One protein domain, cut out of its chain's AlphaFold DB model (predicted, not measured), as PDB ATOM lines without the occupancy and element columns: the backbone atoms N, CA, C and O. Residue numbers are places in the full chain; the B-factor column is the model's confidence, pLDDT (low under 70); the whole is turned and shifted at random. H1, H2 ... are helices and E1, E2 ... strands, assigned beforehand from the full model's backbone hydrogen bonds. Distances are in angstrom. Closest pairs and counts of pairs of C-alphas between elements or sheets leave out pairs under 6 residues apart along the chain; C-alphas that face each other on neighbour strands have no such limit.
ATOM      1  N   ILE A  13     200.937 252.572 177.563       93.38
ATOM      2  CA  ILE A  13     202.392 252.671 177.361       93.38
ATOM      3  C   ILE A  13     202.777 253.359 176.040       93.38
ATOM      4  O   ILE A  13     203.634 254.239 176.036       93.38
ATOM      5  N   ASN A  14     202.058 253.073 174.950       92.81
ATOM      6  CA  ASN A  14     202.323 253.646 173.625       92.81
ATOM      7  C   ASN A  14     202.011 255.150 173.525       92.81
ATOM      8  O   ASN A  14     202.501 255.802 172.607       92.81
ATOM      9  N   ARG A  15     201.197 255.685 174.448       93.81
ATOM     10  CA  ARG A  15     200.709 257.076 174.485       93.81
ATOM     11  C   ARG A  15     201.318 257.900 175.626       93.81
ATOM     12  O   ARG A  15     201.251 259.125 175.597       93.81
ATOM     13  N   MET A  16     201.936 257.261 176.626       94.62
ATOM     14  CA  MET A  16     202.531 257.962 177.777       94.62
ATOM     15  C   MET A  16     203.696 258.883 177.400       94.62
ATOM     16  O   MET A  16     203.948 259.859 178.102       94.62
ATOM     17  N   LYS A  17     204.389 258.617 176.290       90.12
ATOM     18  CA  LYS A  17     205.434 259.500 175.744       90.12
ATOM     19  C   LYS A  17     204.887 260.840 175.218       90.12
ATOM     20  O   LYS A  17     205.600 261.837 175.262       90.12
ATOM     21  N   ASP A  18     203.633 260.861 174.752       92.69
ATOM     22  CA  ASP A  18     203.001 262.017 174.098       92.69
ATOM     23  C   ASP A  18     202.265 262.922 175.109       92.69
ATOM     24  O   ASP A  18     201.939 264.073 174.815       92.69
ATOM     25  N   LEU A  19     202.031 262.423 176.330       94.88
ATOM     26  CA  LEU A  19     201.569 263.222 177.465       94.88
ATOM     27  C   LEU A  19     202.595 264.328 177.774       94.88
ATOM     28  O   LEU A  19     203.798 264.057 177.834       94.88
ATOM     29  N   ARG A  20     202.134 265.561 178.025       95.25
ATOM     30  CA  ARG A  20     203.014 266.712 178.308       95.25
ATOM     31  C   ARG A  20     204.041 266.394 179.405       95.25
ATOM     32  O   ARG A  20     203.748 265.670 180.357       95.25
ATOM     33  N   LYS A  21     205.253 266.941 179.274       93.62
ATOM     34  CA  LYS A  21     206.382 266.668 180.186       93.62
ATOM     35  C   LYS A  21     206.194 267.255 181.589       93.62
ATOM     36  O   LYS A  21     206.741 266.711 182.541       93.62
ATOM     37  N   ASP A  22     205.412 268.322 181.711       91.88
ATOM     38  CA  ASP A  22     205.110 269.004 182.971       91.88
ATOM     39  C   ASP A  22     203.978 268.347 183.776       91.88
ATOM     40  O   ASP A  22     203.729 268.749 184.904       91.88
ATOM     41  N   ILE A  23     203.315 267.322 183.227       93.44
ATOM     42  CA  ILE A  23     202.344 266.510 183.966       93.44
ATOM     43  C   ILE A  23     203.111 265.400 184.707       93.44
ATOM     44  O   ILE A  23     203.652 264.504 184.039       93.44
ATOM     45  N   PRO A  24     203.177 265.432 186.053       94.75
ATOM     46  CA  PRO A  24     203.773 264.360 186.838       94.75
ATOM     47  C   PRO A  24     202.880 263.117 186.821       94.75
ATOM     48  O   PRO A  24     201.655 263.208 186.729       94.75
ATOM     49  N   VAL A  25     203.491 261.936 186.910       96.12
ATOM     50  CA  VAL A  25     202.776 260.655 186.879       96.12
ATOM     51  C   VAL A  25     203.223 259.784 188.046       96.12
ATOM     52  O   VAL A  25     204.397 259.436 188.142       96.12
ATOM     53  N   THR A  26     202.284 259.359 188.888       97.19
ATOM     54  CA  THR A  26     202.510 258.307 189.891       97.19
ATOM     55  C   THR A  26     201.767 257.049 189.461       97.19
ATOM     56  O   THR A  26     200.563 257.091 189.219       97.19
ATOM     57  N   MET A  27     202.476 255.926 189.354       97.12
ATOM     58  CA  MET A  27     201.893 254.614 189.064       97.12
ATOM     59  C   MET A  27     202.037 253.710 190.286       97.12
ATOM     60  O   MET A  27     203.116 253.621 190.870       97.12
ATOM     61  N   MET A  28     200.955 253.031 190.661       97.81
ATOM     62  CA  MET A  28     200.903 252.149 191.826       97.81
ATOM     63  C   MET A  28     200.576 250.719 191.391       97.81
ATOM     64  O   MET A  28     199.674 250.508 190.582       97.81
ATOM     65  N   TYR A  29     201.296 249.750 191.950       98.06
ATOM     66  CA  TYR A  29     201.166 248.321 191.669       98.06
ATOM     67  C   TYR A  29     201.037 247.545 192.979       98.06
ATOM     68  O   TYR A  29     201.664 247.913 193.968       98.06
ATOM     69  N   GLY A  30     200.272 246.456 193.009       98.00
ATOM     70  CA  GLY A  30     200.283 245.535 194.148       98.00
ATOM     71  C   GLY A  30     201.379 244.484 193.996       98.00
ATOM     72  O   GLY A  30     201.562 243.942 192.910       98.00
ATOM     73  N   SER A  31     202.097 244.155 195.074       97.50
ATOM     74  CA  SER A  31     203.195 243.173 195.023       97.50
ATOM     75  C   SER A  31     202.755 241.729 194.723       97.50
ATOM     76  O   SER A  31     203.605 240.866 194.538       97.50
ATOM     77  N   ARG A  32     201.446 241.450 194.741       96.81
ATOM     78  CA  ARG A  32     200.811 240.163 194.405       96.81
ATOM     79  C   ARG A  32     199.904 240.275 193.171       96.81
ATOM     80  O   ARG A  32     199.068 239.411 192.935       96.81
ATOM     81  N   SER A  33     199.997 241.377 192.426       95.88
ATOM     82  CA  SER A  33     199.241 241.584 191.190       95.88
ATOM     83  C   SER A  33     199.803 240.710 190.067       95.88
ATOM     84  O   SER A  33     201.006 240.707 189.829       95.88
ATOM     85  N   TRP A  34     198.917 240.040 189.326       91.44
ATOM     86  CA  TRP A  34     199.241 239.370 188.057       91.44
ATOM     87  C   TRP A  34     199.690 240.346 186.951       91.44
ATOM     88  O   TRP A  34     200.331 239.942 185.987       91.44
ATOM     89  N   VAL A  35     199.368 241.636 187.100       90.25
ATOM     90  CA  VAL A  35     199.921 242.731 186.294       90.25
ATOM     91  C   VAL A  35     201.128 243.308 187.030       90.25
ATOM     92  O   VAL A  35     200.958 243.929 188.084       90.25
ATOM     93  N   ASP A  36     202.320 243.105 186.472       91.25
ATOM     94  CA  ASP A  36     203.591 243.574 187.027       91.25
ATOM     95  C   ASP A  36     203.869 245.076 186.782       91.25
ATOM     96  O   ASP A  36     203.105 245.800 186.135       91.25
ATOM     97  N   LYS A  37     205.006 245.547 187.314       95.06
ATOM     98  CA  LYS A  37     205.489 246.932 187.190       95.06
ATOM     99  C   LYS A  37     206.351 247.219 185.949       95.06
ATOM    100  O   LYS A  37     206.687 248.384 185.736       95.06
ATOM    101  N   ALA A  38     206.717 246.235 185.126       95.06
ATOM    102  CA  ALA A  38     207.679 246.401 184.026       95.06
ATOM    103  C   ALA A  38     207.172 247.384 182.954       95.06
ATOM    104  O   ALA A  38     207.938 248.167 182.384       95.06
ATOM    105  N   SER A  39     205.852 247.432 182.741       93.50
ATOM    106  CA  SER A  39     205.220 248.478 181.921       93.50
ATOM    107  C   SER A  39     205.429 249.885 182.499       93.50
ATOM    108  O   SER A  39     205.655 250.831 181.747       93.50
ATOM    109  N   GLY A  40     205.390 250.039 183.825       95.62
ATOM    110  CA  GLY A  40     205.649 251.305 184.514       95.62
ATOM    111  C   GLY A  40     207.119 251.717 184.457       95.62
ATOM    112  O   GLY A  40     207.425 252.885 184.228       95.62
ATOM    113  N   GLU A  41     208.038 250.759 184.576       96.25
ATOM    114  CA  GLU A  41     209.480 250.988 184.405       96.25
ATOM    115  C   GLU A  41     209.802 251.434 182.974       96.25
ATOM    116  O   GLU A  41     210.492 252.435 182.774       96.25
ATOM    117  N   SER A  42     209.185 250.794 181.979       96.44
ATOM    118  CA  SER A  42     209.255 251.207 180.572       96.44
ATOM    119  C   SER A  42     208.715 252.629 180.353       96.44
ATOM    120  O   SER A  42     209.322 253.426 179.636       96.44
ATOM    121  N   ILE A  43     207.601 252.987 181.004       96.19
ATOM    122  CA  ILE A  43     207.045 254.351 180.971       96.19
ATOM    123  C   ILE A  43     208.020 255.354 181.600       96.19
ATOM    124  O   ILE A  43     208.278 256.395 180.992       96.19
ATOM    125  N   LYS A  44     208.598 255.041 182.767       96.00
ATOM    126  CA  LYS A  44     209.594 255.877 183.457       96.00
ATOM    127  C   LYS A  44     210.820 256.137 182.577       96.00
ATOM    128  O   LYS A  44     211.253 257.281 182.475       96.00
ATOM    129  N   LEU A  45     211.311 255.115 181.871       95.06
ATOM    130  CA  LEU A  45     212.390 255.252 180.887       95.06
ATOM    131  C   LEU A  45     211.964 256.082 179.661       95.06
ATOM    132  O   LEU A  45     212.704 256.956 179.226       95.06
ATOM    133  N   SER A  46     210.751 255.902 179.127       95.00
ATOM    134  CA  SER A  46     210.262 256.724 178.000       95.00
ATOM    135  C   SER A  46     210.072 258.210 178.350       95.00
ATOM    136  O   SER A  46     210.014 259.061 177.462       95.00
ATOM    137  N   ARG A  47     209.966 258.529 179.647       95.25
ATOM    138  CA  ARG A  47     209.660 259.856 180.190       95.25
ATOM    139  C   ARG A  47     210.814 260.453 181.011       95.25
ATOM    140  O   ARG A  47     210.545 261.253 181.895       95.25
ATOM    141  N   ILE A  48     212.086 260.165 180.690       94.69
ATOM    142  CA  ILE A  48     213.269 260.700 181.419       94.69
ATOM    143  C   ILE A  48     213.275 262.224 181.673       94.69
ATOM    144  O   ILE A  48     213.927 262.689 182.600       94.69
ATOM    145  N   HIS A  49     212.562 263.014 180.864       94.38
ATOM    146  CA  HIS A  49     212.436 264.470 181.007       94.38
ATOM    147  C   HIS A  49     211.122 264.907 181.690       94.38
ATOM    148  O   HIS A  49     210.615 265.992 181.411       94.38
ATOM    149  N   SER A  50     210.525 264.041 182.507       94.88
ATOM    150  CA  SER A  50     209.280 264.269 183.240       94.88
ATOM    151  C   SER A  50     209.297 263.486 184.555       94.88
ATOM    152  O   SER A  50     209.986 262.474 184.681       94.88
ATOM    153  N   TYR A  51     208.534 263.937 185.548       95.38
ATOM    154  CA  TYR A  51     208.421 263.225 186.814       95.38
ATOM    155  C   TYR A  51     207.574 261.954 186.650       95.38
ATOM    156  O   TYR A  51     206.385 262.027 186.327       95.38
ATOM    157  N   VAL A  52     208.181 260.789 186.905       96.38
ATOM    158  CA  VAL A  52     207.482 259.499 186.990       96.38
ATOM    159  C   VAL A  52     207.883 258.754 188.261       96.38
ATOM    160  O   VAL A  52     209.027 258.308 188.414       96.38
ATOM    161  N   ASN A  53     206.915 258.580 189.156       97.06
ATOM    162  CA  ASN A  53     207.030 257.811 190.387       97.06
ATOM    163  C   ASN A  53     206.384 256.427 190.210       97.06
ATOM    164  O   ASN A  53     205.303 256.310 189.635       97.06
ATOM    165  N   LEU A  54     207.043 255.379 190.709       97.19
ATOM    166  CA  LEU A  54     206.551 254.000 190.681       97.19
ATOM    167  C   LEU A  54     206.525 253.477 192.114       97.19
ATOM    168  O   LEU A  54     207.561 253.464 192.778       97.19
ATOM    169  N   GLN A  55     205.360 253.042 192.577       97.44
ATOM    170  CA  GLN A  55     205.151 252.535 193.931       97.44
ATOM    171  C   GLN A  55     204.637 251.097 193.878       97.44
ATOM    172  O   GLN A  55     203.745 250.775 193.092       97.44
ATOM    173  N   VAL A  56     205.196 250.234 194.728       97.81
ATOM    174  CA  VAL A  56     204.745 248.848 194.896       97.81
ATOM    175  C   VAL A  56     204.190 248.692 196.306       97.81
ATOM    176  O   VAL A  56     204.903 248.847 197.294       97.81
ATOM    177  N   ILE A  57     202.897 248.401 196.398       97.94
ATOM    178  CA  ILE A  57     202.171 248.226 197.648       97.94
ATOM    179  C   ILE A  57     202.297 246.761 198.074       97.94
ATOM    180  O   ILE A  57     201.684 245.855 197.498       97.94
ATOM    181  N   ASN A  58     203.137 246.532 199.083       97.62
ATOM    182  CA  ASN A  58     203.426 245.199 199.602       97.62
ATOM    183  C   ASN A  58     202.176 244.532 200.186       97.62
ATOM    184  O   ASN A  58     201.498 245.078 201.058       97.62
ATOM    185  N   GLY A  59     201.901 243.314 199.723       96.31
ATOM    186  CA  GLY A  59     200.756 242.527 200.165       96.31
ATOM    187  C   GLY A  59     199.407 243.043 199.659       96.31
ATOM    188  O   GLY A  59     198.403 242.785 200.321       96.31
ATOM    189  N   ALA A  60     199.386 243.737 198.517       97.88
ATOM    190  CA  ALA A  60     198.196 243.992 197.703       97.88
ATOM    191  C   ALA A  60     198.267 243.206 196.379       97.88
ATOM    192  O   ALA A  60     199.354 242.989 195.844       97.88
ATOM    193  N   GLY A  61     197.122 242.768 195.866       97.00
ATOM    194  CA  GLY A  61     196.905 242.232 194.524       97.00
ATOM    195  C   GLY A  61     196.593 243.341 193.516       97.00
ATOM    196  O   GLY A  61     197.129 244.443 193.604       97.00
ATOM    197  N   HIS A  62     195.738 243.063 192.528       95.75
ATOM    198  CA  HIS A  62     195.423 244.035 191.472       95.75
ATOM    199  C   HIS A  62     194.578 245.222 191.976       95.75
ATOM    200  O   HIS A  62     194.843 246.373 191.630       95.75
ATOM    201  N   HIS A  63     193.593 244.962 192.841       96.69
ATOM    202  CA  HIS A  63     192.699 245.978 193.407       96.69
ATOM    203  C   HIS A  63     193.319 246.631 194.649       96.69
ATOM    204  O   HIS A  63     192.808 246.528 195.760       96.69
ATOM    205  N   ILE A  64     194.441 247.328 194.454       97.69
ATOM    206  CA  ILE A  64     195.258 247.918 195.531       97.69
ATOM    207  C   ILE A  64     194.486 248.825 196.507       97.69
ATOM    208  O   ILE A  64     194.833 248.886 197.684       97.69
ATOM    209  N   TYR A  65     193.432 249.492 196.030       97.25
ATOM    210  CA  TYR A  65     192.560 250.359 196.827       97.25
ATOM    211  C   TYR A  65     191.632 249.580 197.773       97.25
ATOM    212  O   TYR A  65     191.156 250.151 198.745       97.25
ATOM    213  N   ALA A  66     191.361 248.303 197.487       97.75
ATOM    214  CA  ALA A  66     190.544 247.421 198.319       97.75
ATOM    215  C   ALA A  66     191.413 246.591 199.275       97.75
ATOM    216  O   ALA A  66     191.075 246.445 200.443       97.75
ATOM    217  N   ASP A  67     192.563 246.100 198.800       97.69
ATOM    218  CA  ASP A  67     193.446 245.241 199.598       97.69
ATOM    219  C   ASP A  67     194.248 246.000 200.664       97.69
ATOM    220  O   ASP A  67     194.632 245.418 201.680       97.69
ATOM    221  N   ARG A  68     194.595 247.269 200.397       97.88
ATOM    222  CA  ARG A  68     195.453 248.120 201.248       97.88
ATOM    223  C   ARG A  68     195.007 249.595 201.203       97.88
ATOM    224  O   ARG A  68     195.811 250.454 200.813       97.88
ATOM    225  N   PRO A  69     193.750 249.910 201.572       97.81
ATOM    226  CA  PRO A  69     193.162 251.237 201.392       97.81
ATOM    227  C   PRO A  69     193.967 252.358 202.059       97.81
ATOM    228  O   PRO A  69     194.144 253.415 201.461       97.81
ATOM    229  N   GLU A  70     194.532 252.143 203.248       98.25
ATOM    230  CA  GLU A  70     195.296 253.162 203.984       98.25
ATOM    231  C   GLU A  70     196.593 253.531 203.255       98.25
ATOM    232  O   GLU A  70     196.955 254.704 203.143       98.25
ATOM    233  N   VAL A  71     197.297 252.522 202.732       98.19
ATOM    234  CA  VAL A  71     198.565 252.704 202.012       98.19
ATOM    235  C   VAL A  71     198.318 253.320 200.637       98.19
ATOM    236  O   VAL A  71     199.062 254.209 200.229       98.19
ATOM    237  N   PHE A  72     197.261 252.885 199.949       98.38
ATOM    238  CA  PHE A  72     196.813 253.476 198.691       98.38
ATOM    239  C   PHE A  72     196.441 254.957 198.867       98.38
ATOM    240  O   PHE A  72     196.995 255.808 198.174       98.38
ATOM    241  N   ASN A  73     195.581 255.277 199.839       98.38
ATOM    242  CA  ASN A  73     195.139 256.648 200.107       98.38
ATOM    243  C   ASN A  73     196.309 257.567 200.478       98.38
ATOM    244  O   ASN A  73     196.354 258.704 200.016       98.38
ATOM    245  N   ARG A  74     197.295 257.073 201.244       98.44
ATOM    246  CA  ARG A  74     198.526 257.828 201.516       98.44
ATOM    247  C   ARG A  74     199.258 258.190 200.223       98.44
ATOM    248  O   ARG A  74     199.509 259.365 200.001       98.44
ATOM    249  N   TYR A  75     199.528 257.224 199.342       98.31
ATOM    250  CA  TYR A  75     200.226 257.500 198.080       98.31
ATOM    251  C   TYR A  75     199.440 258.401 197.116       98.31
ATOM    252  O   TYR A  75     200.052 259.143 196.348       98.31
ATOM    253  N   VAL A  76     198.103 258.367 197.153       97.81
ATOM    254  CA  VAL A  76     197.257 259.333 196.433       97.81
ATOM    255  C   VAL A  76     197.450 260.740 197.003       97.81
ATOM    256  O   VAL A  76     197.732 261.662 196.243       97.81
ATOM    257  N   ASN A  77     197.376 260.903 198.327       98.00
ATOM    258  CA  ASN A  77     197.571 262.198 198.985       98.00
ATOM    259  C   ASN A  77     198.990 262.752 198.767       98.00
ATOM    260  O   ASN A  77     199.130 263.931 198.451       98.00
ATOM    261  N   ASP A  78     200.022 261.905 198.852       97.31
ATOM    262  CA  ASP A  78     201.416 262.269 198.564       97.31
ATOM    263  C   ASP A  78     201.571 262.780 197.116       97.31
ATOM    264  O   ASP A  78     202.282 263.752 196.857       97.31
ATOM    265  N   ALA A  79     200.880 262.149 196.156       96.38
ATOM    266  CA  ALA A  79     200.891 262.569 194.756       96.38
ATOM    267  C   ALA A  79     200.144 263.896 194.528       96.38
ATOM    268  O   ALA A  79     200.607 264.709 193.728       96.38
ATOM    269  N   CYS A  80     199.032 264.136 195.231       95.62
ATOM    270  CA  CYS A  80     198.314 265.414 195.195       95.62
ATOM    271  C   CYS A  80     199.163 266.548 195.786       95.62
ATOM    272  O   CYS A  80     199.418 267.529 195.095       95.62
ATOM    273  N   ALA A  81     199.695 266.367 197.000       95.31
ATOM    274  CA  ALA A  81     200.538 267.358 197.670       95.31
ATOM    275  C   ALA A  81     201.769 267.734 196.826       95.31
ATOM    276  O   ALA A  81     202.084 268.912 196.676       95.31
ATOM    277  N   PHE A  82     202.410 266.749 196.183       93.38
ATOM    278  CA  PHE A  82     203.495 267.008 195.234       93.38
ATOM    279  C   PHE A  82     203.060 267.895 194.053       93.38
ATOM    280  O   PHE A  82     203.825 268.760 193.627       93.38
ATOM    281  N   CYS A  83     201.854 267.698 193.509       89.56
ATOM    282  CA  CYS A  83     201.336 268.530 192.420       89.56
ATOM    283  C   CYS A  83     201.057 269.967 192.884       89.56
ATOM    284  O   CYS A  83     201.415 270.911 192.175       89.56
ATOM    285  N   ASP A  84     200.466 270.129 194.067       89.69
ATOM    286  CA  ASP A  84     200.140 271.436 194.644       89.69
ATOM    287  C   ASP A  84     201.416 272.246 194.935       89.69
ATOM    288  O   ASP A  84     201.548 273.390 194.487       89.69
ATOM    289  N   ASP A  85     202.414 271.621 195.572       88.25
ATOM    290  CA  ASP A  85     203.732 272.217 195.813       88.25
ATOM    291  C   ASP A  85     204.453 272.563 194.499       88.25
ATOM    292  O   ASP A  85     205.090 273.616 194.391       88.25
ATOM    293  N   TYR A  86     204.361 271.709 193.475       80.56
ATOM    294  CA  TYR A  86     204.988 271.955 192.173       80.56
ATOM    295  C   TYR A  86     204.403 273.197 191.484       80.56
ATOM    296  O   TYR A  86     205.151 274.051 190.994       80.56
ATOM    297  N   LEU A  87     203.074 273.344 191.499       76.94
ATOM    298  CA  LEU A  87     202.378 274.512 190.952       76.94
ATOM    299  C   LEU A  87     202.669 275.785 191.757       76.94
ATOM    300  O   LEU A  87     202.915 276.840 191.164       76.94
ATOM    301  N   TRP A  88     202.700 275.695 193.089       77.06
ATOM    302  CA  TRP A  88     203.005 276.835 193.950       77.06
ATOM    303  C   TRP A  88     204.428 277.356 193.729       77.06
ATOM    304  O   TRP A  88     204.626 278.551 193.503       77.06
ATOM    305  N   ASN A  89     205.423 276.464 193.705       78.06
ATOM    306  CA  ASN A  89     206.818 276.836 193.460       78.06
ATOM    307  C   ASN A  89     207.019 277.439 192.059       78.06
ATOM    308  O   ASN A  89     207.742 278.428 191.914       78.06
ATOM    309  N   PHE A  90     206.336 276.910 191.037       77.25
ATOM    310  CA  PHE A  90     206.341 277.503 189.698       77.25
ATOM    311  C   PHE A  90     205.777 278.934 189.702       77.25
ATOM    312  O   PHE A  90     206.379 279.839 189.123       77.25
ATOM    313  N   PHE A  91     204.664 279.174 190.400       77.56
ATOM    314  CA  PHE A  91     204.066 280.506 190.510       77.56
ATOM    315  C   PHE A  91     204.977 281.505 191.247       77.56
ATOM    316  O   PHE A  91     205.183 282.623 190.765       77.56
ATOM    317  N   GLN A  92     205.596 281.093 192.360       74.50
ATOM    318  CA  GLN A  92     206.556 281.923 193.102       74.50
ATOM    319  C   GLN A  92     207.785 282.293 192.256       74.50
ATOM    320  O   GLN A  92     208.238 283.437 192.287       74.50
ATOM    321  N   PHE A  93     208.288 281.364 191.436       74.81
ATOM    322  CA  PHE A  93     209.389 281.627 190.506       74.81
ATOM    323  C   PHE A  93     209.026 282.681 189.444       74.81
ATOM    324  O   PHE A  93     209.816 283.587 189.174       74.81
ATOM    325  N   ILE A  94     207.812 282.622 188.883       76.50
ATOM    326  CA  ILE A  94     207.322 283.631 187.926       76.50
ATOM    327  C   ILE A  94     207.173 285.012 188.583       76.50
ATOM    328  O   ILE A  94     207.509 286.022 187.955       76.50
ATOM    329  N   ILE A  95     206.728 285.078 189.843       73.25
ATOM    330  CA  ILE A  95     206.686 286.328 190.618       73.25
ATOM    331  C   ILE A  95     208.097 286.896 190.814       73.25
ATOM    332  O   ILE A  95     208.319 288.064 190.491       73.25
ATOM    333  N   ALA A  96     209.059 286.085 191.264       69.25
ATOM    334  CA  ALA A  96     210.439 286.520 191.485       69.25
ATOM    335  C   ALA A  96     211.074 287.106 190.207       69.25
ATOM    336  O   ALA A  96     211.516 288.255 190.206       69.25
ATOM    337  N   LEU A  97     210.987 286.387 189.080       67.75
ATOM    338  CA  LEU A  97     211.474 286.863 187.775       67.75
ATOM    339  C   LEU A  97     210.761 288.126 187.252       67.75
ATOM    340  O   LEU A  97     211.286 288.815 186.371       67.75
ATOM    341  N   SER A  98     209.554 288.416 187.744       64.19
ATOM    342  CA  SER A  98     208.794 289.619 187.377       64.19
ATOM    343  C   SER A  98     209.205 290.841 188.206       64.19
ATOM    344  O   SER A  98     209.196 291.958 187.684       64.19
ATOM    345  N   ILE A  99     209.610 290.634 189.465       60.94
ATOM    346  CA  ILE A  99     210.126 291.683 190.359       60.94
ATOM    347  C   ILE A  99     211.478 292.201 189.845       60.94
ATOM    348  O   ILE A  99     211.641 293.409 189.670       60.94
ATOM    349  N   ASP A 100     212.400 291.301 189.480       59.22
ATOM    350  CA  ASP A 100     213.731 291.664 188.957       59.22
ATOM    351  C   ASP A 100     213.684 292.471 187.646       59.22
ATOM    352  O   ASP A 100     214.645 293.155 187.287       59.22
ATOM    353  N   ARG A 101     212.562 292.416 186.912       56.66
ATOM    354  CA  ARG A 101     212.370 293.135 185.643       56.66
ATOM    355  C   ARG A 101     211.460 294.358 185.736       56.66
ATOM    356  O   ARG A 101     210.922 294.766 184.713       56.66
ATOM    357  N   ASN A 102     211.354 294.985 186.910       57.44
ATOM    358  CA  ASN A 102     210.833 296.354 187.082       57.44
ATOM    359  C   ASN A 102     209.440 296.584 186.435       57.44
ATOM    360  O   ASN A 102     209.153 297.644 185.880       57.44
ATOM    361  N   MET A 103     208.591 295.548 186.456       54.31
ATOM    362  CA  MET A 103     207.299 295.480 185.762       54.31
ATOM    363  C   MET A 103     206.144 295.426 186.769       54.31
ATOM    364  O   MET A 103     205.418 294.433 186.857       54.31
ATOM    365  N   GLU A 104     205.932 296.523 187.505       57.41
ATOM    366  CA  GLU A 104     204.848 296.646 188.502       57.41
ATOM    367  C   GLU A 104     203.446 296.352 187.924       57.41
ATOM    368  O   GLU A 104     202.542 295.916 188.636       57.41
ATOM    369  N   ILE A 105     203.279 296.506 186.606       58.09
ATOM    370  CA  ILE A 105     202.030 296.243 185.878       58.09
ATOM    371  C   ILE A 105     201.660 294.744 185.869       58.09
ATOM    372  O   ILE A 105     200.476 294.411 185.903       58.09
ATOM    373  N   LEU A 106     202.633 293.821 185.851       54.97
ATOM    374  CA  LEU A 106     202.340 292.378 185.810       54.97
ATOM    375  C   LEU A 106     201.909 291.828 187.173       54.97
ATOM    376  O   LEU A 106     200.987 291.014 187.231       54.97
ATOM    377  N   LEU A 107     202.514 292.304 188.265       54.97
ATOM    378  CA  LEU A 107     202.157 291.882 189.626       54.97
ATOM    379  C   LEU A 107     200.686 292.196 189.946       54.97
ATOM    380  O   LEU A 107     199.992 291.349 190.503       54.97
ATOM    381  N   GLY A 108     200.179 293.357 189.513       54.22
ATOM    382  CA  GLY A 108     198.765 293.713 189.673       54.22
ATOM    383  C   GLY A 108     197.805 292.775 188.929       54.22
ATOM    384  O   GLY A 108     196.765 292.405 189.469       54.22
ATOM    385  N   ILE A 109     198.161 292.337 187.716       58.72
ATOM    386  CA  ILE A 109     197.325 291.435 186.906       58.72
ATOM    387  C   ILE A 109     197.328 290.013 187.489       58.72
ATOM    388  O   ILE A 109     196.265 289.405 187.629       58.72
ATOM    389  N   PHE A 110     198.492 289.494 187.893       55.81
ATOM    390  CA  PHE A 110     198.583 288.167 188.512       55.81
ATOM    391  C   PHE A 110     197.940 288.106 189.903       55.81
ATOM    392  O   PHE A 110     197.357 287.077 190.234       55.81
ATOM    393  N   LEU A 111     197.956 289.191 190.687       59.16
ATOM    394  CA  LEU A 111     197.245 289.250 191.969       59.16
ATOM    395  C   LEU A 111     195.721 289.133 191.776       59.16
ATOM    396  O   LEU A 111     195.063 288.386 192.496       59.16
ATOM    397  N   ILE A 112     195.163 289.816 190.769       56.50
ATOM    398  CA  ILE A 112     193.726 289.765 190.453       56.50
ATOM    399  C   ILE A 112     193.315 288.369 189.955       56.50
ATOM    400  O   ILE A 112     192.283 287.848 190.377       56.50
ATOM    401  N   ILE A 113     194.127 287.732 189.104       57.31
ATOM    402  CA  ILE A 113     193.845 286.378 188.594       57.31
ATOM    403  C   ILE A 113     194.034 285.317 189.691       57.31
ATOM    404  O   ILE A 113     193.201 284.423 189.815       57.31
ATOM    405  N   GLY A 114     195.066 285.436 190.532       51.94
ATOM    406  CA  GLY A 114     195.307 284.530 191.659       51.94
ATOM    407  C   GLY A 114     194.177 284.559 192.691       51.94
ATOM    408  O   GLY A 114     193.685 283.509 193.092       51.94
ATOM    409  N   ILE A 115     193.684 285.750 193.051       54.16
ATOM    410  CA  ILE A 115     192.506 285.887 193.925       54.16
ATOM    411  C   ILE A 115     191.244 285.351 193.230       54.16
ATOM    412  O   ILE A 115     190.410 284.727 193.882       54.16
ATOM    413  N   GLY A 116     191.109 285.540 191.912       45.00
ATOM    414  CA  GLY A 116     189.982 285.035 191.124       45.00
ATOM    415  C   GLY A 116     189.903 283.507 191.036       45.00
ATOM    416  O   GLY A 116     188.803 282.961 191.061       45.00
ATOM    417  N   ILE A 117     191.044 282.812 190.983       49.12
ATOM    418  CA  ILE A 117     191.096 281.341 190.979       49.12
ATOM    419  C   ILE A 117     190.925 280.793 192.406       49.12
ATOM    420  O   ILE A 117     190.144 279.868 192.605       49.12
ATOM    421  N   CYS A 118     191.549 281.410 193.418       44.97
ATOM    422  CA  CYS A 118     191.415 280.979 194.816       44.97
ATOM    423  C   CYS A 118     190.077 281.363 195.483       44.97
ATOM    424  O   CYS A 118     189.785 280.875 196.569       44.97
ATOM    425  N   SER A 119     189.256 282.218 194.862       43.97
ATOM    426  CA  SER A 119     187.872 282.488 195.304       43.97
ATOM    427  C   SER A 119     186.846 281.524 194.681       43.97
ATOM    428  O   SER A 119     185.651 281.625 194.960       43.97
TER     429      SER A 119
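What this domain is: This is residues 13 to 119 of the 353 residues of an uncharacterized protein of Phlebotomus papatasi (UniProt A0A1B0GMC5). One long helix, H4, makes the length of a loose, elongated shape. At its first end a small sheet, E1 and E2, sits between H2 and residues 71 to 83 of H4; at its far end the backbone turns and folds back as H5. The short helix H1 packs on H2, and the short H3 lies by the start of H4. The printed part has 107 residues, with five named helices and two strands in the order H1, E1, H2, E2, H3, H4, H5; the sheet is parallel and the class is mostly helix. The whole is loose, with a radius of gyration of the C-alphas of 18.9 A and spans of 57 by 29 by 19 A.

How they stand to each other: H1, residues 13 to 16, touches H2, residues 38 to 46; their closest C-alphas, of Ile 13 and Ile 43, are 6.1 A apart. E1, residues 25 to 30, and E2, residues 52 to 57, are parallel neighbours at 19 degrees. N 27 and O 53 are within hydrogen-bond range at 2.9 A, as are N 55 and O 27 at 2.9 A. E1, H2 and E2 form a strand-helix-strand unit, two parallel neighbour strands with a helix between them along the chain, and its crossover is right-handed. The closest C-alphas of H2 and E2 are those of Lys 44 and Val 52, 5.5 A apart. H3, residues 64 to 67, and H4, residues 69 to 99, touch only at the corner, and only just, with 3 pairs of C-alphas within 8 A; the closest are those of Tyr 65 and Phe 72, 5.6 A apart. The closest C-alphas of E1 and H4 are those of Thr 26 and Ala 79, 6.7 A apart. H2 and H4 are apart. H4 and H5, residues 104 to 118, form a helical hairpin, opposite ways at a shallow tilt of 21 degrees; they only just touch, with 3 pairs within 8 A, the closest the C-alphas of Ser 98 and Leu 106 at 7.2 A. Every O i to N i+4 pair is within hydrogen-bond range in H2 and H4, and 9 of 11 in H5; H1 and H3 are too short for such a pair.

Where its parts are: H1 begins at C-alpha 13, (202.392, 252.671, 177.361), and is 5.3 A long. E1 is 17.0 A, H2 12.2 A, E2 16.4 A and H3 5.2 A long. H4 runs 45.2 A from C-alpha 69, (193.162, 251.237, 201.392). H5, 21.6 A long, ends at C-alpha 118, (191.415, 280.979, 194.816).

The domain as a whole: The two C-alphas farthest apart, of Trp 34 and Asn 102, are 58.2 A apart. The printed part has no cut and no long link. Residues 100 to 105, of which 104 and 105 belong to H5, stand free. Mean pLDDT of the printed part is 85.0; residues 96 to 119 are under 70.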